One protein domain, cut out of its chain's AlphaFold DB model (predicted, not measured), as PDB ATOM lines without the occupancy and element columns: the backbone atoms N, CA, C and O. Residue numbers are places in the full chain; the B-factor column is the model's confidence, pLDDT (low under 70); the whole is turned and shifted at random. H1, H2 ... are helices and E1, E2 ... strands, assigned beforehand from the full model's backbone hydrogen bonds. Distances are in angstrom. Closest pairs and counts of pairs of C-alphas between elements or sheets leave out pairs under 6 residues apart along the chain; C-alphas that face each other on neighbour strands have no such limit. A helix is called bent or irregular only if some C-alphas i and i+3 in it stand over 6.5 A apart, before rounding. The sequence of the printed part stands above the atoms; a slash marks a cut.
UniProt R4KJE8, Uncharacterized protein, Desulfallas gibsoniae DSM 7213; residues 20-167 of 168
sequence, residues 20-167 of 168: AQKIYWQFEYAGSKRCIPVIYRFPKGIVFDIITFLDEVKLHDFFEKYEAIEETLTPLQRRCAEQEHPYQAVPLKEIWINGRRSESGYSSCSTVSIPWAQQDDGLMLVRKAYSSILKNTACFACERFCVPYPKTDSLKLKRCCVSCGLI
ATOM      1  N   ALA A  20     -24.597 -34.481 -31.353       93.06
ATOM      2  CA  ALA A  20     -24.911 -33.124 -30.933       93.06
ATOM      3  C   ALA A  20     -26.072 -32.517 -31.739       93.06
ATOM      4  O   ALA A  20     -26.112 -32.571 -32.970       93.06
ATOM      5  N   GLN A  21     -26.995 -31.883 -31.027       93.38
ATOM      6  CA  GLN A  21     -28.060 -31.046 -31.555       93.38
ATOM      7  C   GLN A  21     -27.994 -29.696 -30.841       93.38
ATOM      8  O   GLN A  21     -28.397 -29.573 -29.686       93.38
ATOM      9  N   LYS A  22     -27.460 -28.683 -31.525       92.94
ATOM     10  CA  LYS A  22     -27.411 -27.314 -31.000       92.94
ATOM     11  C   LYS A  22     -28.824 -26.742 -30.933       92.94
ATOM     12  O   LYS A  22     -29.558 -26.847 -31.915       92.94
ATOM     13  N   ILE A  23     -29.178 -26.162 -29.792       92.12
ATOM     14  CA  ILE A  23     -30.505 -25.579 -29.562       92.12
ATOM     15  C   ILE A  23     -30.448 -24.169 -28.966       92.12
ATOM     16  O   ILE A  23     -31.357 -23.398 -29.240       92.12
ATOM     17  N   TYR A  24     -29.390 -23.815 -28.220       92.38
ATOM     18  CA  TYR A  24     -29.203 -22.490 -27.601       92.38
ATOM     19  C   TYR A  24     -30.463 -21.940 -26.918       92.38
ATOM     20  O   TYR A  24     -30.805 -20.767 -27.058       92.38
ATOM     21  N   TRP A  25     -31.170 -22.803 -26.195       93.56
ATOM     22  CA  TRP A  25     -32.428 -22.429 -25.571       93.56
ATOM     23  C   TRP A  25     -32.163 -21.707 -24.254       93.56
ATOM     24  O   TRP A  25     -31.531 -22.271 -23.364       93.56
ATOM     25  N   GLN A  26     -32.627 -20.465 -24.139       93.62
ATOM     26  CA  GLN A  26     -32.434 -19.632 -22.953       93.62
ATOM     27  C   GLN A  26     -33.728 -19.498 -22.160       93.62
ATOM     28  O   GLN A  26     -34.815 -19.446 -22.734       93.62
ATOM     29  N   PHE A  27     -33.594 -19.419 -20.841       92.00
ATOM     30  CA  PHE A  27     -34.703 -19.211 -19.919       92.00
ATOM     31  C   PHE A  27     -34.202 -18.550 -18.632       92.00
ATOM     32  O   PHE A  27     -33.006 -18.556 -18.336       92.00
ATOM     33  N   GLU A  28     -35.119 -17.980 -17.860       91.31
ATOM     34  CA  GLU A  28     -34.833 -17.394 -16.552       91.31
ATOM     35  C   GLU A  28     -35.574 -18.175 -15.469       91.31
ATOM     36  O   GLU A  28     -36.707 -18.615 -15.669       91.31
ATOM     37  N   TYR A  29     -34.920 -18.379 -14.329       87.69
ATOM     38  CA  TYR A  29     -35.527 -19.008 -13.158       87.69
ATOM     39  C   TYR A  29     -34.865 -18.472 -11.887       87.69
ATOM     40  O   TYR A  29     -33.649 -18.294 -11.868       87.69
ATOM     41  N   ALA A  30     -35.635 -18.188 -10.834       84.94
ATOM     42  CA  ALA A  30     -35.110 -17.650  -9.570       84.94
ATOM     43  C   ALA A  30     -34.121 -16.467  -9.755       84.94
ATOM     44  O   ALA A  30     -33.093 -16.388  -9.091       84.94
ATOM     45  N   GLY A  31     -34.387 -15.584 -10.727       86.00
ATOM     46  CA  GLY A  31     -33.547 -14.417 -11.030       86.00
ATOM     47  C   GLY A  31     -32.198 -14.710 -11.707       86.00
ATOM     48  O   GLY A  31     -31.414 -13.785 -11.904       86.00
ATOM     49  N   SER A  32     -31.901 -15.960 -12.086       89.88
ATOM     50  CA  SER A  32     -30.690 -16.305 -12.850       89.88
ATOM     51  C   SER A  32     -31.022 -16.688 -14.291       89.88
ATOM     52  O   SER A  32     -31.896 -17.525 -14.556       89.88
ATOM     53  N   LYS A  33     -30.255 -16.129 -15.231       93.00
ATOM     54  CA  LYS A  33     -30.309 -16.497 -16.649       93.00
ATOM     55  C   LYS A  33     -29.644 -17.851 -16.861       93.00
ATOM     56  O   LYS A  33     -28.562 -18.117 -16.334       93.00
ATOM     57  N   ARG A  34     -30.284 -18.701 -17.660       93.75
ATOM     58  CA  ARG A  34     -29.832 -20.062 -17.951       93.75
ATOM     59  C   ARG A  34     -29.932 -20.381 -19.431       93.75
ATOM     60  O   ARG A  34     -30.714 -19.778 -20.165       93.75
ATOM     61  N   CYS A  35     -29.120 -21.332 -19.875       94.25
ATOM     62  CA  CYS A  35     -29.060 -21.761 -21.263       94.25
ATOM     63  C   CYS A  35     -28.837 -23.269 -21.369       94.25
ATOM     64  O   CYS A  35     -27.942 -23.808 -20.723       94.25
ATOM     65  N   ILE A  36     -29.596 -23.933 -22.240       95.19
ATOM     66  CA  ILE A  36     -29.276 -25.267 -22.750       95.19
ATOM     67  C   ILE A  36     -28.624 -25.081 -24.124       95.19
ATOM     68  O   ILE A  36     -29.327 -24.823 -25.107       95.19
ATOM     69  N   PRO A  37     -27.289 -25.174 -24.250       94.12
ATOM     70  CA  PRO A  37     -26.624 -24.910 -25.520       94.12
ATOM     71  C   PRO A  37     -26.832 -26.057 -26.517       94.12
ATOM     72  O   PRO A  37     -27.096 -25.823 -27.702       94.12
ATOM     73  N   VAL A  38     -26.716 -27.301 -26.048       94.38
ATOM     74  CA  VAL A  38     -26.675 -28.506 -26.884       94.38
ATOM     75  C   VAL A  38     -27.364 -29.669 -26.175       94.38
ATOM     76  O   VAL A  38     -27.154 -29.887 -24.986       94.38
ATOM     77  N   ILE A  39     -28.121 -30.457 -26.940       94.75
ATOM     78  CA  ILE A  39     -28.592 -31.786 -26.541       94.75
ATOM     79  C   ILE A  39     -27.764 -32.832 -27.289       94.75
ATOM     80  O   ILE A  39     -27.687 -32.820 -28.517       94.75
ATOM     81  N   TYR A  40     -27.157 -33.757 -26.560       94.19
ATOM     82  CA  TYR A  40     -26.418 -34.893 -27.094       94.19
ATOM     83  C   TYR A  40     -27.318 -36.124 -27.096       94.19
ATOM     84  O   TYR A  40     -27.809 -36.554 -26.055       94.19
ATOM     85  N   ARG A  41     -27.546 -36.696 -28.277       92.75
ATOM     86  CA  ARG A  41     -28.468 -37.821 -28.455       92.75
ATOM     87  C   ARG A  41     -27.719 -39.145 -28.496       92.75
ATOM     88  O   ARG A  41     -26.707 -39.267 -29.188       92.75
ATOM     89  N   PHE A  42     -28.262 -40.138 -27.806       91.56
ATOM     90  CA  PHE A  42     -27.776 -41.514 -27.751       91.56
ATOM     91  C   PHE A  42     -28.930 -42.477 -28.049       91.56
ATOM     92  O   PHE A  42     -30.086 -42.078 -27.952       91.56
ATOM     93  N   PRO A  43     -28.662 -43.754 -28.374       88.75
ATOM     94  CA  PRO A  43     -29.728 -44.745 -28.545       88.75
ATOM     95  C   PRO A  43     -30.576 -44.967 -27.284       88.75
ATOM     96  O   PRO A  43     -31.755 -45.275 -27.389       88.75
ATOM     97  N   LYS A  44     -29.981 -44.808 -26.093       88.75
ATOM     98  CA  LYS A  44     -30.649 -45.047 -24.800       88.75
ATOM     99  C   LYS A  44     -31.388 -43.823 -24.245       88.75
ATOM    100  O   LYS A  44     -32.186 -43.974 -23.325       88.75
ATOM    101  N   GLY A  45     -31.105 -42.627 -24.759       91.44
ATOM    102  CA  GLY A  45     -31.600 -41.381 -24.188       91.44
ATOM    103  C   GLY A  45     -30.810 -40.163 -24.650       91.44
ATOM    104  O   GLY A  45     -30.157 -40.178 -25.697       91.44
ATOM    105  N   ILE A  46     -30.836 -39.110 -23.844       93.69
ATOM    106  CA  ILE A  46     -30.147 -37.849 -24.108       93.69
ATOM    107  C   ILE A  46     -29.255 -37.437 -22.939       93.69
ATOM    108  O   ILE A  46     -29.491 -37.808 -21.791       93.69
ATOM    109  N   VAL A  47     -28.252 -36.626 -23.250       94.62
ATOM    110  CA  VAL A  47     -27.473 -35.868 -22.273       94.62
ATOM    111  C   VAL A  47     -27.522 -34.402 -22.665       94.62
ATOM    112  O   VAL A  47     -27.382 -34.082 -23.844       94.62
ATOM    113  N   PHE A  48     -27.715 -33.500 -21.716       94.88
ATOM    114  CA  PHE A  48     -27.645 -32.065 -21.976       94.88
ATOM    115  C   PHE A  48     -27.087 -31.330 -20.764       94.88
ATOM    116  O   PHE A  48     -27.179 -31.819 -19.640       94.88
ATOM    117  N   ASP A  49     -26.519 -30.157 -21.021       94.50
ATOM    118  CA  ASP A  49     -25.979 -29.282 -19.986       94.50
ATOM    119  C   ASP A  49     -26.905 -28.069 -19.825       94.50
ATOM    120  O   ASP A  49     -27.376 -27.519 -20.820       94.50
ATOM    121  N   ILE A  50     -27.148 -27.642 -18.591       95.19
ATOM    122  CA  ILE A  50     -27.711 -26.335 -18.263       95.19
ATOM    123  C   ILE A  50     -26.560 -25.461 -17.782       95.19
ATOM    124  O   ILE A  50     -25.894 -25.782 -16.798       95.19
ATOM    125  N   ILE A  51     -26.331 -24.354 -18.481       94.56
ATOM    126  CA  ILE A  51     -25.372 -23.328 -18.089       94.56
ATOM    127  C   ILE A  51     -26.128 -22.226 -17.364       94.56
ATOM    128  O   ILE A  51     -27.034 -21.628 -17.944       94.56
ATOM    129  N   THR A  52     -25.748 -21.952 -16.120       94.56
ATOM    130  CA  THR A  52     -26.251 -20.814 -15.345       94.56
ATOM    131  C   THR A  52     -25.193 -19.723 -15.342       94.56
ATOM    132  O   THR A  52     -24.062 -19.963 -14.919       94.56
ATOM    133  N   PHE A  53     -25.550 -18.536 -15.828       93.38
ATOM    134  CA  PHE A  53     -24.668 -17.371 -15.785       93.38
ATOM    135  C   PHE A  53     -24.694 -16.796 -14.372       93.38
ATOM    136  O   PHE A  53     -25.778 -16.515 -13.856       93.38
ATOM    137  N   LEU A  54     -23.523 -16.655 -13.745       92.56
ATOM    138  CA  LEU A  54     -23.416 -16.154 -12.380       92.56
ATOM    139  C   LEU A  54     -22.938 -14.707 -12.370       92.56
ATOM    140  O   LEU A  54     -22.124 -14.298 -13.198       92.56
ATOM    141  N   ASP A  55     -23.480 -13.955 -11.421       90.62
ATOM    142  CA  ASP A  55     -23.085 -12.582 -11.147       90.62
ATOM    143  C   ASP A  55     -21.825 -12.600 -10.279       90.62
ATOM    144  O   ASP A  55     -21.835 -13.103  -9.155       90.62
ATOM    145  N   GLU A  56     -20.730 -12.103 -10.841       90.94
ATOM    146  CA  GLU A  56     -19.423 -12.100 -10.191       90.94
ATOM    147  C   GLU A  56     -19.389 -11.186  -8.965       90.94
ATOM    148  O   GLU A  56     -18.775 -11.555  -7.971       90.94
ATOM    149  N   VAL A  57     -20.109 -10.058  -8.988       91.81
ATOM    150  CA  VAL A  57     -20.172  -9.136  -7.843       91.81
ATOM    151  C   VAL A  57     -20.855  -9.827  -6.669       91.81
ATOM    152  O   VAL A  57     -20.304  -9.878  -5.577       91.81
ATOM    153  N   LYS A  58     -21.999 -10.480  -6.915       92.31
ATOM    154  CA  LYS A  58     -22.712 -11.229  -5.867       92.31
ATOM    155  C   LYS A  58     -21.890 -12.383  -5.302       92.31
ATOM    156  O   LYS A  58     -22.021 -12.698  -4.124       92.31
ATOM    157  N   LEU A  59     -21.088 -13.047  -6.139       92.12
ATOM    158  CA  LEU A  59     -20.179 -14.096  -5.676       92.12
ATOM    159  C   LEU A  59     -19.068 -13.522  -4.798       92.12
ATOM    160  O   LEU A  59     -18.814 -14.092  -3.745       92.12
ATOM    161  N   HIS A  60     -18.453 -12.404  -5.179       92.06
ATOM    162  CA  HIS A  60     -17.463 -11.743  -4.328       92.06
ATOM    163  C   HIS A  60     -18.055 -11.343  -2.976       92.06
ATOM    164  O   HIS A  60     -17.528 -11.775  -1.954       92.06
ATOM    165  N   ASP A  61     -19.193 -10.643  -2.965       93.06
ATOM    166  CA  ASP A  61     -19.869 -10.226  -1.727       93.06
ATOM    167  C   ASP A  61     -20.170 -11.426  -0.807       93.06
ATOM    168  O   ASP A  61     -20.029 -11.353   0.415       93.06
ATOM    169  N   PHE A  62     -20.575 -12.560  -1.392       93.00
ATOM    170  CA  PHE A  62     -20.832 -13.792  -0.650       93.00
ATOM    171  C   PHE A  62     -19.553 -14.393  -0.052       93.00
ATOM    172  O   PHE A  62     -19.531 -14.732   1.131       93.00
ATOM    173  N   PHE A  63     -18.491 -14.535  -0.850       90.75
ATOM    174  CA  PHE A  63     -17.233 -15.115  -0.377       90.75
ATOM    175  C   PHE A  63     -16.572 -14.222   0.678       90.75
ATOM    176  O   PHE A  63     -16.195 -14.728   1.729       90.75
ATOM    177  N   GLU A  64     -16.551 -12.900   0.496       91.50
ATOM    178  CA  GLU A  64     -16.042 -11.967   1.510       91.50
ATOM    179  C   GLU A  64     -16.774 -12.101   2.853       91.50
ATOM    180  O   GLU A  64     -16.163 -12.006   3.918       91.50
ATOM    181  N   LYS A  65     -18.085 -12.368   2.815       92.06
ATOM    182  CA  LYS A  65     -18.907 -12.527   4.017       92.06
ATOM    183  C   LYS A  65     -18.685 -13.860   4.739       92.06
ATOM    184  O   LYS A  65     -18.773 -13.891   5.969       92.06
ATOM    185  N   TYR A  66     -18.464 -14.955   4.008       90.50
ATOM    186  CA  TYR A  66     -18.530 -16.311   4.570       90.50
ATOM    187  C   TYR A  66     -17.218 -17.104   4.539       90.50
ATOM    188  O   TYR A  66     -17.046 -17.966   5.398       90.50
ATOM    189  N   GLU A  67     -16.289 -16.831   3.619       86.00
ATOM    190  CA  GLU A  67     -15.089 -17.654   3.386       86.00
ATOM    191  C   GLU A  67     -14.201 -17.751   4.635       86.00
ATOM    192  O   GLU A  67     -13.873 -18.844   5.090       86.00
ATOM    193  N   ALA A  68     -13.896 -16.617   5.273       87.75
ATOM    194  CA  ALA A  68     -13.032 -16.581   6.458       87.75
ATOM    195  C   ALA A  68     -13.623 -17.292   7.690       87.75
ATOM    196  O   ALA A  68     -12.901 -17.586   8.643       87.75
ATOM    197  N   ILE A  69     -14.937 -17.533   7.697       87.25
ATOM    198  CA  ILE A  69     -15.659 -18.105   8.835       87.25
ATOM    199  C   ILE A  69     -16.287 -19.466   8.523       87.25
ATOM    200  O   ILE A  69     -16.927 -20.022   9.412       87.25
ATOM    201  N   GLU A  70     -16.090 -20.023   7.322       86.69
ATOM    202  CA  GLU A  70     -16.768 -21.232   6.827       86.69
ATOM    203  C   GLU A  70     -16.695 -22.407   7.821       86.69
ATOM    204  O   GLU A  70     -17.717 -23.011   8.166       86.69
ATOM    205  N   GLU A  71     -15.503 -22.674   8.362       88.62
ATOM    206  CA  GLU A  71     -15.258 -23.770   9.312       88.62
ATOM    207  C   GLU A  71     -15.875 -23.531  10.700       88.62
ATOM    208  O   GLU A  71     -16.112 -24.474  11.456       88.62
ATOM    209  N   THR A  72     -16.169 -22.274  11.035       92.69
ATOM    210  CA  THR A  72     -16.691 -21.851  12.347       92.69
ATOM    211  C   THR A  72     -18.160 -21.430  12.305       92.69
ATOM    212  O   THR A  72     -18.717 -21.022  13.328       92.69
ATOM    213  N   LEU A  73     -18.821 -21.567  11.147       91.38
ATOM    214  CA  LEU A  73     -20.228 -21.223  10.985       91.38
ATOM    215  C   LEU A  73     -21.110 -22.023  11.943       91.38
ATOM    216  O   LEU A  73     -21.158 -23.257  11.918       91.38
ATOM    217  N   THR A  74     -21.916 -21.301  12.718       93.12
ATOM    218  CA  THR A  74     -23.004 -21.909  13.484       93.12
ATOM    219  C   THR A  74     -24.039 -22.551  12.546       93.12
ATOM    220  O   THR A  74     -24.190 -22.131  11.393       93.12
ATOM    221  N   PRO A  75     -24.854 -23.510  13.025       94.00
ATOM    222  CA  PRO A  75     -25.927 -24.101  12.219       94.00
ATOM    223  C   PRO A  75     -26.954 -23.090  11.682       94.00
ATOM    224  O   PRO A  75     -27.629 -23.357  10.688       94.00
ATOM    225  N   LEU A  76     -27.129 -21.944  12.348       93.00
ATOM    226  CA  LEU A  76     -27.985 -20.868  11.848       93.00
ATOM    227  C   LEU A  76     -27.302 -20.118  10.702       93.00
ATOM    228  O   LEU A  76     -27.901 -19.973   9.642       93.00
ATOM    229  N   GLN A  77     -26.043 -19.708  10.877       91.00
ATOM    230  CA  GLN A  77     -25.302 -18.999   9.831       91.00
ATOM    231  C   GLN A  77     -25.082 -19.864   8.590       91.00
ATOM    232  O   GLN A  77     -25.143 -19.334   7.489       91.00
ATOM    233  N   ARG A  78     -24.904 -21.182   8.745       91.06
ATOM    234  CA  ARG A  78     -24.836 -22.116   7.612       91.06
ATOM    235  C   ARG A  78     -26.123 -22.099   6.789       91.06
ATOM    236  O   ARG A  78     -26.062 -21.983   5.574       91.06
ATOM    237  N   ARG A  79     -27.286 -22.125   7.449       91.25
ATOM    238  CA  ARG A  79     -28.586 -22.006   6.769       91.25
ATOM    239  C   ARG A  79     -28.759 -20.648   6.090       91.25
ATOM    240  O   ARG A  79     -29.276 -20.596   4.981       91.25
ATOM    241  N   CYS A  80     -28.308 -19.564   6.722       90.50
ATOM    242  CA  CYS A  80     -28.290 -18.247   6.082       90.50
ATOM    243  C   CYS A  80     -27.375 -18.238   4.849       90.50
ATOM    244  O   CYS A  80     -27.805 -17.789   3.797       90.50
ATOM    245  N   ALA A  81     -26.165 -18.797   4.945       90.38
ATOM    246  CA  ALA A  81     -25.233 -18.896   3.824       90.38
ATOM    247  C   ALA A  81     -25.825 -19.715   2.664       90.38
ATOM    248  O   ALA A  81     -25.757 -19.293   1.517       90.38
ATOM    249  N   GLU A  82     -26.484 -20.841   2.944       88.75
ATOM    250  CA  GLU A  82     -27.184 -21.636   1.924       88.75
ATOM    251  C   GLU A  82     -28.305 -20.845   1.226       88.75
ATOM    252  O   GLU A  82     -28.478 -20.952   0.011       88.75
ATOM    253  N   GLN A  83     -29.062 -20.036   1.974       87.06
ATOM    254  CA  GLN A  83     -30.143 -19.207   1.430       87.06
ATOM    255  C   GLN A  83     -29.630 -18.008   0.629       87.06
ATOM    256  O   GLN A  83     -30.236 -17.639  -0.376       87.06
ATOM    257  N   GLU A  84     -28.532 -17.404   1.076       89.69
ATOM    258  CA  GLU A  84     -27.897 -16.254   0.434       89.69
ATOM    259  C   GLU A  84     -26.984 -16.648  -0.732       89.69
ATOM    260  O   GLU A  84     -26.565 -15.775  -1.493       89.69
ATOM    261  N   HIS A  85     -26.680 -17.942  -0.895       88.75
ATOM    262  CA  HIS A  85     -25.754 -18.416  -1.914       88.75
ATOM    263  C   HIS A  85     -26.193 -17.934  -3.317       88.75
ATOM    264  O   HIS A  85     -27.285 -18.292  -3.775       88.75
ATOM    265  N   PRO A  86     -25.353 -17.172  -4.051       88.44
ATOM    266  CA  PRO A  86     -25.726 -16.552  -5.332       88.44
ATOM    267  C   PRO A  86     -26.100 -17.537  -6.446       88.44
ATOM    268  O   PRO A  86     -26.643 -17.148  -7.482       88.44
ATOM    269  N   TYR A  87     -25.789 -18.816  -6.251       88.50
ATOM    270  CA  TYR A  87     -26.145 -19.904  -7.146       88.50
ATOM    271  C   TYR A  87     -27.036 -20.928  -6.445       88.50
ATOM    272  O   TYR A  87     -26.669 -21.478  -5.410       88.50
ATOM    273  N   GLN A  88     -28.153 -21.262  -7.087       84.50
ATOM    274  CA  GLN A  88     -28.976 -22.415  -6.743       84.50
ATOM    275  C   GLN A  88     -29.149 -23.305  -7.974       84.50
ATOM    276  O   GLN A  88     -29.473 -22.823  -9.073       84.50
ATOM    277  N   ALA A  89     -28.926 -24.605  -7.771       82.62
ATOM    278  CA  ALA A  89     -29.146 -25.625  -8.786       82.62
ATOM    279  C   ALA A  89     -30.617 -25.650  -9.214       82.62
ATOM    280  O   ALA A  89     -31.516 -25.351  -8.425       82.62
ATOM    281  N   VAL A  90     -30.878 -26.003 -10.470       83.56
ATOM    282  CA  VAL A  90     -32.242 -26.030 -11.000       83.56
ATOM    283  C   VAL A  90     -32.994 -27.248 -10.451       83.56
ATOM    284  O   VAL A  90     -32.636 -28.381 -10.782       83.56
ATOM    285  N   PRO A  91     -34.094 -27.064  -9.695       83.12
ATOM    286  CA  PRO A  91     -34.894 -28.183  -9.219       83.12
ATOM    287  C   PRO A  91     -35.775 -28.707 -10.362       83.12
ATOM    288  O   PRO A  91     -36.929 -28.302 -10.536       83.12
ATOM    289  N   LEU A  92     -35.222 -29.603 -11.181       85.50
ATOM    290  CA  LEU A  92     -35.973 -30.266 -12.247       85.50
ATOM    291  C   LEU A  92     -36.876 -31.353 -11.656       85.50
ATOM    292  O   LEU A  92     -36.407 -32.402 -11.224       85.50
ATOM    293  N   LYS A  93     -38.193 -31.141 -11.681       82.62
ATOM    294  CA  LYS A  93     -39.157 -32.165 -11.250       82.62
ATOM    295  C   LYS A  93     -39.364 -33.220 -12.328       82.62
ATOM    296  O   LYS A  93     -39.425 -34.415 -12.053       82.62
ATOM    297  N   GLU A  94     -39.521 -32.758 -13.564       87.12
ATOM    298  CA  GLU A  94     -39.910 -33.591 -14.694       87.12
ATOM    299  C   GLU A  94     -39.167 -33.157 -15.950       87.12
ATOM    300  O   GLU A  94     -39.021 -31.967 -16.221       87.12
ATOM    301  N   ILE A  95     -38.735 -34.132 -16.744       89.19
ATOM    302  CA  ILE A  95     -38.127 -33.888 -18.049       89.19
ATOM    303  C   ILE A  95     -38.985 -34.584 -19.096       89.19
ATOM    304  O   ILE A  95     -39.281 -35.778 -18.991       89.19
ATOM    305  N   TRP A  96     -39.386 -33.817 -20.099       89.94
ATOM    306  CA  TRP A  96     -40.207 -34.252 -21.212       89.94
ATOM    307  C   TRP A  96     -39.356 -34.264 -22.474       89.94
ATOM    308  O   TRP A  96     -38.735 -33.262 -22.826       89.94
ATOM    309  N   ILE A  97     -39.332 -35.400 -23.163       88.44
ATOM    310  CA  ILE A  97     -38.631 -35.591 -24.429       88.44
ATOM    311  C   ILE A  97     -39.694 -35.802 -25.502       88.44
ATOM    312  O   ILE A  97     -40.511 -36.710 -25.397       88.44
ATOM    313  N   ASN A  98     -39.709 -34.949 -26.527       86.19
ATOM    314  CA  ASN A  98     -40.682 -35.001 -27.625       86.19
ATOM    315  C   ASN A  98     -42.148 -35.044 -27.145       86.19
ATOM    316  O   ASN A  98     -42.974 -35.759 -27.708       86.19
ATOM    317  N   GLY A  99     -42.468 -34.295 -26.085       84.69
ATOM    318  CA  GLY A  99     -43.818 -34.247 -25.516       84.69
ATOM    319  C   GLY A  99     -44.199 -35.457 -24.658       84.69
ATOM    320  O   GLY A  99     -45.345 -35.549 -24.231       84.69
ATOM    321  N   ARG A 100     -43.260 -36.364 -24.358       87.00
ATOM    322  CA  ARG A 100     -43.464 -37.500 -23.448       87.00
ATOM    323  C   ARG A 100     -42.576 -37.376 -22.220       87.00
ATOM    324  O   ARG A 100     -41.384 -37.100 -22.334       87.00
ATOM    325  N   ARG A 101     -43.142 -37.609 -21.041       86.38
ATOM    326  CA  ARG A 101     -42.399 -37.577 -19.780       86.38
ATOM    327  C   ARG A 101     -41.430 -38.762 -19.681       86.38
ATOM    328  O   ARG A 101     -41.804 -39.895 -19.970       86.38
ATOM    329  N   SER A 102     -40.202 -38.511 -19.227       83.94
ATOM    330  CA  SER A 102     -39.300 -39.584 -18.794       83.94
ATOM    331  C   SER A 102     -39.772 -40.148 -17.452       83.94
ATOM    332  O   SER A 102     -39.784 -39.450 -16.439       83.94
ATOM    333  N   GLU A 103     -40.174 -41.418 -17.443       80.12
ATOM    334  CA  GLU A 103     -40.664 -42.111 -16.240       80.12
ATOM    335  C   GLU A 103     -39.538 -42.699 -15.384       80.12
ATOM    336  O   GLU A 103     -39.706 -42.907 -14.190       80.12
ATOM    337  N   SER A 104     -38.377 -42.976 -15.984       79.44
ATOM    338  CA  SER A 104     -37.280 -43.700 -15.317       79.44
ATOM    339  C   SER A 104     -36.347 -42.778 -14.519       79.44
ATOM    340  O   SER A 104     -35.237 -43.174 -14.171       79.44
ATOM    341  N   GLY A 105     -36.783 -41.543 -14.257       85.50
ATOM    342  CA  GLY A 105     -35.970 -40.500 -13.640       85.50
ATOM    343  C   GLY A 105     -34.856 -39.989 -14.557       85.50
ATOM    344  O   GLY A 105     -34.877 -40.171 -15.777       85.50
ATOM    345  N   TYR A 106     -33.888 -39.313 -13.950       91.31
ATOM    346  CA  TYR A 106     -32.660 -38.851 -14.584       91.31
ATOM    347  C   TYR A 106     -31.523 -38.891 -13.561       91.31
ATOM    348  O   TYR A 106     -31.766 -38.899 -12.355       91.31
ATOM    349  N   SER A 107     -30.281 -38.896 -14.037       92.50
ATOM    350  CA  SER A 107     -29.124 -38.590 -13.199       92.50
ATOM    351  C   SER A 107     -28.572 -37.222 -13.565       92.50
ATOM    352  O   SER A 107     -28.625 -36.811 -14.728       92.50
ATOM    353  N   SER A 108     -28.043 -36.509 -12.576       91.88
ATOM    354  CA  SER A 108     -27.406 -35.218 -12.793       91.88
ATOM    355  C   SER A 108     -26.081 -35.105 -12.050       91.88
ATOM    356  O   SER A 108     -25.772 -35.893 -11.157       91.88
ATOM    357  N   CYS A 109     -25.259 -34.163 -12.489       90.75
ATOM    358  CA  CYS A 109     -24.057 -33.722 -11.797       90.75
ATOM    359  C   CYS A 109     -23.916 -32.223 -12.031       90.75
ATOM    360  O   CYS A 109     -24.181 -31.749 -13.137       90.75
ATOM    361  N   SER A 110     -23.510 -31.487 -11.006       89.31
ATOM    362  CA  SER A 110     -23.347 -30.044 -11.070       89.31
ATOM    363  C   SER A 110     -21.939 -29.642 -10.659       89.31
ATOM    364  O   SER A 110     -21.248 -30.349  -9.927       89.31
ATOM    365  N   THR A 111     -21.503 -28.502 -11.173       88.38
ATOM    366  CA  THR A 111     -20.227 -27.884 -10.828       88.38
ATOM    367  C   THR A 111     -20.329 -26.381 -11.054       88.38
ATOM    368  O   THR A 111     -21.140 -25.923 -11.868       88.38
ATOM    369  N   VAL A 112     -19.501 -25.615 -10.352       89.81
ATOM    370  CA  VAL A 112     -19.442 -24.159 -10.469       89.81
ATOM    371  C   VAL A 112     -18.018 -23.746 -10.816       89.81
ATOM    372  O   VAL A 112     -17.067 -24.167 -10.173       89.81
ATOM    373  N   SER A 113     -17.870 -22.917 -11.848       89.50
ATOM    374  CA  SER A 113     -16.613 -22.273 -12.220       89.50
ATOM    375  C   SER A 113     -16.551 -20.891 -11.605       89.50
ATOM    376  O   SER A 113     -17.241 -19.982 -12.064       89.50
ATOM    377  N   ILE A 114     -15.686 -20.764 -10.601       88.50
ATOM    378  CA  ILE A 114     -15.307 -19.510  -9.950       88.50
ATOM    379  C   ILE A 114     -13.785 -19.388 -10.102       88.50
ATOM    380  O   ILE A 114     -13.050 -19.914  -9.269       88.50
ATOM    381  N   PRO A 115     -13.286 -18.778 -11.194       85.62
ATOM    382  CA  PRO A 115     -11.871 -18.855 -11.569       85.62
ATOM    383  C   PRO A 115     -10.880 -18.366 -10.505       85.62
ATOM    384  O   PRO A 115      -9.739 -18.826 -10.500       85.62
ATOM    385  N   TRP A 116     -11.303 -17.439  -9.641       84.81
ATOM    386  CA  TRP A 116     -10.490 -16.880  -8.561       84.81
ATOM    387  C   TRP A 116     -10.556 -17.680  -7.251       84.81
ATOM    388  O   TRP A 116      -9.636 -17.555  -6.453       84.81
ATOM    389  N   ALA A 117     -11.578 -18.522  -7.044       79.50
ATOM    390  CA  ALA A 117     -11.715 -19.351  -5.839       79.50
ATOM    391  C   ALA A 117     -11.256 -20.800  -6.061       79.50
ATOM    392  O   ALA A 117     -10.615 -21.398  -5.203       79.50
ATOM    393  N   GLN A 118     -11.598 -21.394  -7.211       69.94
ATOM    394  CA  GLN A 118     -11.318 -22.800  -7.509       69.94
ATOM    395  C   GLN A 118     -10.981 -22.997  -8.991       69.94
ATOM    396  O   GLN A 118     -11.768 -22.673  -9.886       69.94
ATOM    397  N   GLN A 119      -9.817 -23.595  -9.259       62.16
ATOM    398  CA  GLN A 119      -9.463 -24.101 -10.584       62.16
ATOM    399  C   GLN A 119      -9.690 -25.614 -10.645       62.16
ATOM    400  O   GLN A 119      -9.034 -26.377  -9.942       62.16
ATOM    401  N   ASP A 120     -10.606 -26.044 -11.515       68.50
ATOM    402  CA  ASP A 120     -10.836 -27.451 -11.862       68.50
ATOM    403  C   ASP A 120     -10.610 -27.632 -13.374       68.50
ATOM    404  O   ASP A 120     -11.252 -26.981 -14.210       68.50
ATOM    405  N   ASP A 121      -9.703 -28.537 -13.742       68.88
ATOM    406  CA  ASP A 121      -9.385 -28.885 -15.131       68.88
ATOM    407  C   ASP A 121     -10.621 -29.345 -15.932       68.88
ATOM    408  O   ASP A 121     -10.722 -29.111 -17.144       68.88
ATOM    409  N   GLY A 122     -11.603 -29.968 -15.272       67.62
ATOM    410  CA  GLY A 122     -12.876 -30.362 -15.873       67.62
ATOM    411  C   GLY A 122     -13.702 -29.163 -16.343       67.62
ATOM    412  O   GLY A 122     -14.308 -29.195 -17.420       67.62
ATOM    413  N   LEU A 123     -13.663 -28.059 -15.596       76.75
ATOM    414  CA  LEU A 123     -14.373 -26.823 -15.926       76.75
ATOM    415  C   LEU A 123     -13.743 -26.083 -17.101       76.75
ATOM    416  O   LEU A 123     -14.459 -25.460 -17.891       76.75
ATOM    417  N   MET A 124     -12.428 -26.206 -17.287       81.62
ATOM    418  CA  MET A 124     -11.742 -25.646 -18.454       81.62
ATOM    419  C   MET A 124     -12.264 -26.242 -19.765       81.62
ATOM    420  O   MET A 124     -12.440 -25.524 -20.756       81.62
ATOM    421  N   LEU A 125     -12.588 -27.539 -19.781       84.75
ATOM    422  CA  LEU A 125     -13.181 -28.192 -20.951       84.75
ATOM    423  C   LEU A 125     -14.592 -27.678 -21.248       84.75
ATOM    424  O   LEU A 125     -14.919 -27.452 -22.418       84.75
ATOM    425  N   VAL A 126     -15.406 -27.471 -20.209       88.25
ATOM    426  CA  VAL A 126     -16.759 -26.911 -20.333       88.25
ATOM    427  C   VAL A 126     -16.691 -25.472 -20.846       88.25
ATOM    428  O   VAL A 126     -17.330 -25.152 -21.851       88.25
ATOM    429  N   ARG A 127     -15.834 -24.632 -20.250       88.88
ATOM    430  CA  ARG A 127     -15.602 -23.250 -20.701       88.88
ATOM    431  C   ARG A 127     -15.177 -23.205 -22.162       88.88
ATOM    432  O   ARG A 127     -15.729 -22.433 -22.940       88.88
ATOM    433  N   LYS A 128     -14.231 -24.057 -22.568       89.06
ATOM    434  CA  LYS A 128     -13.769 -24.124 -23.962       89.06
ATOM    435  C   LYS A 128     -14.880 -24.572 -24.914       89.06
ATOM    436  O   LYS A 128     -14.975 -24.046 -26.019       89.06
ATOM    437  N   ALA A 129     -15.713 -25.532 -24.509       89.00
ATOM    438  CA  ALA A 129     -16.822 -26.025 -25.326       89.00
ATOM    439  C   ALA A 129     -17.923 -24.974 -25.529       89.00
ATOM    440  O   ALA A 129     -18.538 -24.931 -26.595       89.00
ATOM    441  N   TYR A 130     -18.144 -24.128 -24.524       91.44
ATOM    442  CA  TYR A 130     -19.216 -23.135 -24.489       91.44
ATOM    443  C   TYR A 130     -18.704 -21.690 -24.541       91.44
ATOM    444  O   TYR A 130     -19.429 -20.752 -24.212       91.44
ATOM    445  N   SER A 131     -17.485 -21.481 -25.036       90.81
ATOM    446  CA  SER A 131     -16.835 -20.165 -25.089       90.81
ATOM    447  C   SER A 131     -17.645 -19.120 -25.854       90.81
ATOM    448  O   SER A 131     -17.606 -17.944 -25.512       90.81
ATOM    449  N   SER A 132     -18.435 -19.531 -26.853       89.69
ATOM    450  CA  SER A 132     -19.273 -18.612 -27.623       89.69
ATOM    451  C   SER A 132     -20.427 -18.014 -26.816       89.69
ATOM    452  O   SER A 132     -20.845 -16.907 -27.137       89.69
ATOM    453  N   ILE A 133     -20.942 -18.733 -25.810       91.12
ATOM    454  CA  ILE A 133     -22.021 -18.253 -24.932       91.12
ATOM    455  C   ILE A 133     -21.480 -17.624 -23.643       91.12
ATOM    456  O   ILE A 133     -22.148 -16.778 -23.069       91.12
ATOM    457  N   LEU A 134     -20.262 -17.983 -23.225       90.75
ATOM    458  CA  LEU A 134     -19.619 -17.499 -21.996       90.75
ATOM    459  C   LEU A 134     -18.715 -16.268 -22.196       90.75
ATOM    460  O   LEU A 134     -17.996 -15.899 -21.274       90.75
ATOM    461  N   LYS A 135     -18.705 -15.635 -23.380       82.69
ATOM    462  CA  LYS A 135     -17.711 -14.600 -23.752       82.69
ATOM    463  C   LYS A 135     -17.527 -13.480 -22.724       82.69
ATOM    464  O   LYS A 135     -16.404 -13.031 -22.538       82.69
ATOM    465  N   ASN A 136     -18.608 -13.061 -22.073       80.88
ATOM    466  CA  ASN A 136     -18.617 -11.936 -21.134       80.88
ATOM    467  C   ASN A 136     -18.897 -12.388 -19.695       80.88
ATOM    468  O   ASN A 136     -19.361 -11.598 -18.880       80.88
ATOM    469  N   THR A 137     -18.704 -13.673 -19.394       82.75
ATOM    470  CA  THR A 137     -19.061 -14.245 -18.098       82.75
ATOM    471  C   THR A 137     -17.870 -14.999 -17.525       82.75
ATOM    472  O   THR A 137     -17.489 -16.072 -18.007       82.75
ATOM    473  N   ALA A 138     -17.279 -14.431 -16.473       84.12
ATOM    474  CA  ALA A 138     -16.196 -15.068 -15.743       84.12
ATOM    475  C   ALA A 138     -16.715 -16.269 -14.945       84.12
ATOM    476  O   ALA A 138     -16.159 -17.352 -15.088       84.12
ATOM    477  N   CYS A 139     -17.814 -16.130 -14.202       91.31
ATOM    478  CA  CYS A 139     -18.336 -17.191 -13.339       91.31
ATOM    479  C   CYS A 139     -19.592 -17.863 -13.915       91.31
ATOM    480  O   CYS A 139     -20.540 -17.199 -14.328       91.31
ATOM    481  N   PHE A 140     -19.632 -19.193 -13.935       93.19
ATOM    482  CA  PHE A 140     -20.803 -19.931 -14.418       93.19
ATOM    483  C   PHE A 140     -20.958 -21.264 -13.696       93.19
ATOM    484  O   PHE A 140     -19.967 -21.880 -13.317       93.19
ATOM    485  N   ALA A 141     -22.188 -21.750 -13.569       92.69
ATOM    486  CA  ALA A 141     -22.446 -23.127 -13.164       92.69
ATOM    487  C   ALA A 141     -22.826 -23.986 -14.370       92.69
ATOM    488  O   ALA A 141     -23.437 -23.504 -15.328       92.69
ATOM    489  N   CYS A 142     -22.465 -25.263 -14.320       92.75
ATOM    490  CA  CYS A 142     -22.834 -26.256 -15.314       92.75
ATOM    491  C   CYS A 142     -23.492 -27.444 -14.618       92.75
ATOM    492  O   CYS A 142     -22.872 -28.099 -13.782       92.75
ATOM    493  N   GLU A 143     -24.721 -27.756 -15.011       93.50
ATOM    494  CA  GLU A 143     -25.444 -28.942 -14.565       93.50
ATOM    495  C   GLU A 143     -25.667 -29.875 -15.748       93.50
ATOM    496  O   GLU A 143     -26.336 -29.512 -16.714       93.50
ATOM    497  N   ARG A 144     -25.103 -31.080 -15.694       93.75
ATOM    498  CA  ARG A 144     -25.278 -32.098 -16.728       93.75
ATOM    499  C   ARG A 144     -26.358 -33.075 -16.320       93.75
ATOM    500  O   ARG A 144     -26.254 -33.700 -15.272       93.75
ATOM    501  N   PHE A 145     -27.321 -33.286 -17.204       94.19
ATOM    502  CA  PHE A 145     -28.406 -34.243 -17.040       94.19
ATOM    503  C   PHE A 145     -28.244 -35.392 -18.023       94.19
ATOM    504  O   PHE A 145     -27.987 -35.170 -19.205       94.19
ATOM    505  N   CYS A 146     -28.432 -36.619 -17.549       94.25
ATOM    506  CA  CYS A 146     -28.516 -37.825 -18.359       94.25
ATOM    507  C   CYS A 146     -29.903 -38.437 -18.177       94.25
ATOM    508  O   CYS A 146     -30.283 -38.832 -17.073       94.25
ATOM    509  N   VAL A 147     -30.663 -38.499 -19.268       93.62
ATOM    510  CA  VAL A 147     -32.089 -38.827 -19.244       93.62
ATOM    511  C   VAL A 147     -32.363 -39.972 -20.218       93.62
ATOM    512  O   VAL A 147     -32.085 -39.816 -21.411       93.62
ATOM    513  N   PRO A 148     -32.903 -41.112 -19.760       92.12
ATOM    514  CA  PRO A 148     -33.332 -42.185 -20.648       92.12
ATOM    515  C   PRO A 148     -34.540 -41.763 -21.487       92.12
ATOM    516  O   PRO A 148     -35.335 -40.918 -21.077       92.12
ATOM    517  N   TYR A 149     -34.695 -42.365 -22.667       89.25
ATOM    518  CA  TYR A 149     -35.942 -42.206 -23.411       89.25
ATOM    519  C   TYR A 149     -37.113 -42.875 -22.674       89.25
ATOM    520  O   TYR A 149     -36.913 -43.868 -21.965       89.25
ATOM    521  N   PRO A 150     -38.345 -42.375 -22.862       84.50
ATOM    522  CA  PRO A 150     -39.546 -43.080 -22.431       84.50
ATOM    523  C   PRO A 150     -39.589 -44.506 -23.007       84.50
ATOM    524  O   PRO A 150     -39.214 -44.724 -24.157       84.50
ATOM    525  N   LYS A 151     -40.081 -45.486 -22.231       73.94
ATOM    526  CA  LYS A 151     -40.053 -46.929 -22.579       73.94
ATOM    527  C   LYS A 151     -40.712 -47.280 -23.921       73.94
ATOM    528  O   LYS A 151     -40.396 -48.310 -24.505       73.94
ATOM    529  N   THR A 152     -41.638 -46.446 -24.389       66.25
ATOM    530  CA  THR A 152     -42.369 -46.636 -25.650       66.25
ATOM    531  C   THR A 152     -41.631 -46.093 -26.875       66.25
ATOM    532  O   THR A 152     -42.020 -46.409 -27.997       66.25
ATOM    533  N   ASP A 153     -40.545 -45.341 -26.681       60.81
ATOM    534  CA  ASP A 153     -39.746 -44.765 -27.759       60.81
ATOM    535  C   ASP A 153     -38.495 -45.614 -28.022       60.81
ATOM    536  O   ASP A 153     -37.388 -45.311 -27.577       60.81
ATOM    537  N   SER A 154     -38.642 -46.677 -28.814       55.69
ATOM    538  CA  SER A 154     -37.500 -47.305 -29.486       55.69
ATOM    539  C   SER A 154     -37.239 -46.574 -30.806       55.69
ATOM    540  O   SER A 154     -37.707 -46.970 -31.872       55.69
ATOM    541  N   LEU A 155     -36.528 -45.443 -30.765       57.16
ATOM    542  CA  LEU A 155     -36.397 -44.596 -31.954       57.16
ATOM    543  C   LEU A 155     -34.956 -44.258 -32.335       57.16
ATOM    544  O   LEU A 155     -34.161 -43.734 -31.558       57.16
ATOM    545  N   LYS A 156     -34.678 -44.536 -33.621       58.19
ATOM    546  CA  LYS A 156     -33.583 -44.007 -34.449       58.19
ATOM    547  C   LYS A 156     -33.259 -42.575 -34.019       58.19
ATOM    548  O   LYS A 156     -34.194 -41.816 -33.792       58.19
ATOM    549  N   LEU A 157     -31.976 -42.206 -33.970       62.09
ATOM    550  CA  LEU A 157     -31.451 -40.884 -33.581       62.09
ATOM    551  C   LEU A 157     -32.091 -39.718 -34.383       62.09
ATOM    552  O   LEU A 157     -31.456 -39.110 -35.248       62.09
ATOM    553  N   LYS A 158     -33.348 -39.373 -34.088       69.62
ATOM    554  CA  LYS A 158     -34.124 -38.241 -34.615       69.62
ATOM    555  C   LYS A 158     -33.920 -37.019 -33.728       69.62
ATOM    556  O   LYS A 158     -33.404 -37.143 -32.617       69.62
ATOM    557  N   ARG A 159     -34.254 -35.829 -34.234       76.12
ATOM    558  CA  ARG A 159     -34.177 -34.597 -33.438       76.12
ATOM    559  C   ARG A 159     -35.042 -34.721 -32.179       76.12
ATOM    560  O   ARG A 159     -36.130 -35.285 -32.246       76.12
ATOM    561  N   CYS A 160     -34.542 -34.196 -31.065       79.00
ATOM    562  CA  CYS A 160     -35.238 -34.195 -29.780       79.00
ATOM    563  C   CYS A 160     -35.653 -32.771 -29.408       79.00
ATOM    564  O   CYS A 160     -34.836 -31.856 -29.491       79.00
ATOM    565  N   CYS A 161     -36.890 -32.590 -28.964       77.12
ATOM    566  CA  CYS A 161     -37.316 -31.413 -28.216       77.12
ATOM    567  C   CYS A 161     -37.317 -31.769 -26.726       77.12
ATOM    568  O   CYS A 161     -37.800 -32.844 -26.367       77.12
ATOM    569  N   VAL A 162     -36.755 -30.904 -25.883       76.25
ATOM    570  CA  VAL A 162     -36.701 -31.108 -24.430       76.25
ATOM    571  C   VAL A 162     -37.462 -29.981 -23.761       76.25
ATOM    572  O   VAL A 162     -37.173 -28.815 -24.019       76.25
ATOM    573  N   SER A 163     -38.392 -30.346 -22.887       79.62
ATOM    574  CA  SER A 163     -39.100 -29.417 -22.012       79.62
ATOM    575  C   SER A 163     -38.909 -29.858 -20.566       79.62
ATOM    576  O   SER A 163     -39.020 -31.042 -20.251       79.62
ATOM    577  N   CYS A 164     -38.625 -28.908 -19.684       74.38
ATOM    578  CA  CYS A 164     -38.345 -29.170 -18.278       74.38
ATOM    579  C   CYS A 164     -39.439 -28.555 -17.398       74.38
ATOM    580  O   CYS A 164     -39.736 -27.369 -17.518       74.38
ATOM    581  N   GLY A 165     -40.026 -29.358 -16.512       70.62
ATOM    582  CA  GLY A 165     -40.912 -28.892 -15.450       70.62
ATOM    583  C   GLY A 165     -40.096 -28.500 -14.221       70.62
ATOM    584  O   GLY A 165     -39.414 -29.347 -13.640       70.62
ATOM    585  N   LEU A 166     -40.167 -27.227 -13.836       67.12
ATOM    586  CA  LEU A 166     -39.506 -26.681 -12.648       67.12
ATOM    587  C   LEU A 166     -40.405 -26.861 -11.419       67.12
ATOM    588  O   LEU A 166     -41.630 -26.747 -11.530       67.12
ATOM    589  N   ILE A 167     -39.815 -27.152 -10.257       61.16
ATOM    590  CA  ILE A 167     -40.533 -27.033  -8.979       61.16
ATOM    591  C   ILE A 167     -40.825 -25.540  -8.760       61.16
ATOM    592  O   ILE A 167     -39.928 -24.719  -8.928       61.16
TER     593      ILE A 167
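What this domain is: This is residues 20 to 167 of the 168 residues of an uncharacterized protein of Desulfallas gibsoniae DSM 7213 (UniProt R4KJE8). One long, twisted sheet of five antiparallel strands makes the body, with the short helix H3 across one of its faces and the small two-strand ribbon E4 and E7 over part of the opposite face. Beyond one end of this sheet lie H1 and H2, loosely side by side and running opposite ways, and they add to the length of the whole. The printed part has 148 residues, with three named helices and seven named strands in the order E1 E2 E3 H1 H2 E4 E5 H3 E6 E7, a mixed class of helices and strands. The large sheet has the order E1 E2 E3 E6 E5, and the ribbon E4 and E7 is antiparallel too. The outline is elongated, spanning 53 by 33 by 25 A, and the whole is only just compact, close to loose, with a radius of gyration of the C-alphas of 17.3 A.

Where its parts are: Find C-alpha 20 at (-24.911, -33.124, -30.933), where E1, residues 20 to 29, begins; it is 25.1 A long and bends by 52 degrees at residue 23. Next read E2, residues 32 to 42, 29.4 A long, and E3, residues 45 to 53, 26.4 A long. H1, residues 56 to 72, starts at C-alpha 56, (-19.423, -12.100, -10.191), and is 24.7 A long, with a kink of 42 degrees near residue 66. H1 is irregular: C-alphas 68 and 71 are 8.0 A apart. H2 takes residues 75 to 84, E4 residues 92 to 97, and E5 residues 107 to 113. After H3, residues 121 to 129, comes E6, residues 140 to 148, 26.3 A long. E7, residues 162 to 166, ends at C-alpha 166, (-39.506, -26.681, -12.648).

How they stand to each other: Begin with the large sheet, where E1, E2 and E3 form a meander, each strand the antiparallel neighbour of the one before. E1 and E2 are a hairpin, with N 21 and O 39 at 2.8 A, within hydrogen-bond range. E2 and E3 are also a hairpin, with N 40 and O 47 at 2.7 A. E3 is antiparallel to E6, with N 48 and O 145 at 3.0 A. E6 is antiparallel to E5, an edge strand, with N 144 and O 109 at 2.8 A. H3 is on this sheet at a height of 9.6 A, over E6; E3 and E5, with 2 of its C-alphas falling on each, are only just not under it. H3 runs across the strands, at 84 degrees to E6 on the local plane, and its closest C-alphas to E5 are those of Leu 123 and Ser 113, 6.3 A apart. Look next at E4 and E7, antiparallel, with N 96 and O 163 at 2.8 A; the closest C-alphas of E4 and E6 are those of Ile 95 and Val 147, 7.9 A apart. H1 and H2 are not on the large sheet. They are close but not clearly touching, at a shallow tilt of 11 degrees, opposite ways, with the C-alphas of Tyr 66 and Ala 81 closest at 7.2 A. In H2 every O i to N i+4 pair is within hydrogen-bond range, against 9 of 13 in H1 and 4 of 5 in H3.

The domain as a whole: The two C-alphas farthest apart are those of Thr 72 and Lys 156, 54.5 A. The printed part has no cut. The link from E6 to E7 is long, residues 149 to 161, with C-alphas 18 to 28 A from the mean of all C-alphas. The mean pLDDT of the printed part is 86.5; look for values under 70 at residues 118 to 122, 152 to 158 and 166 to 167.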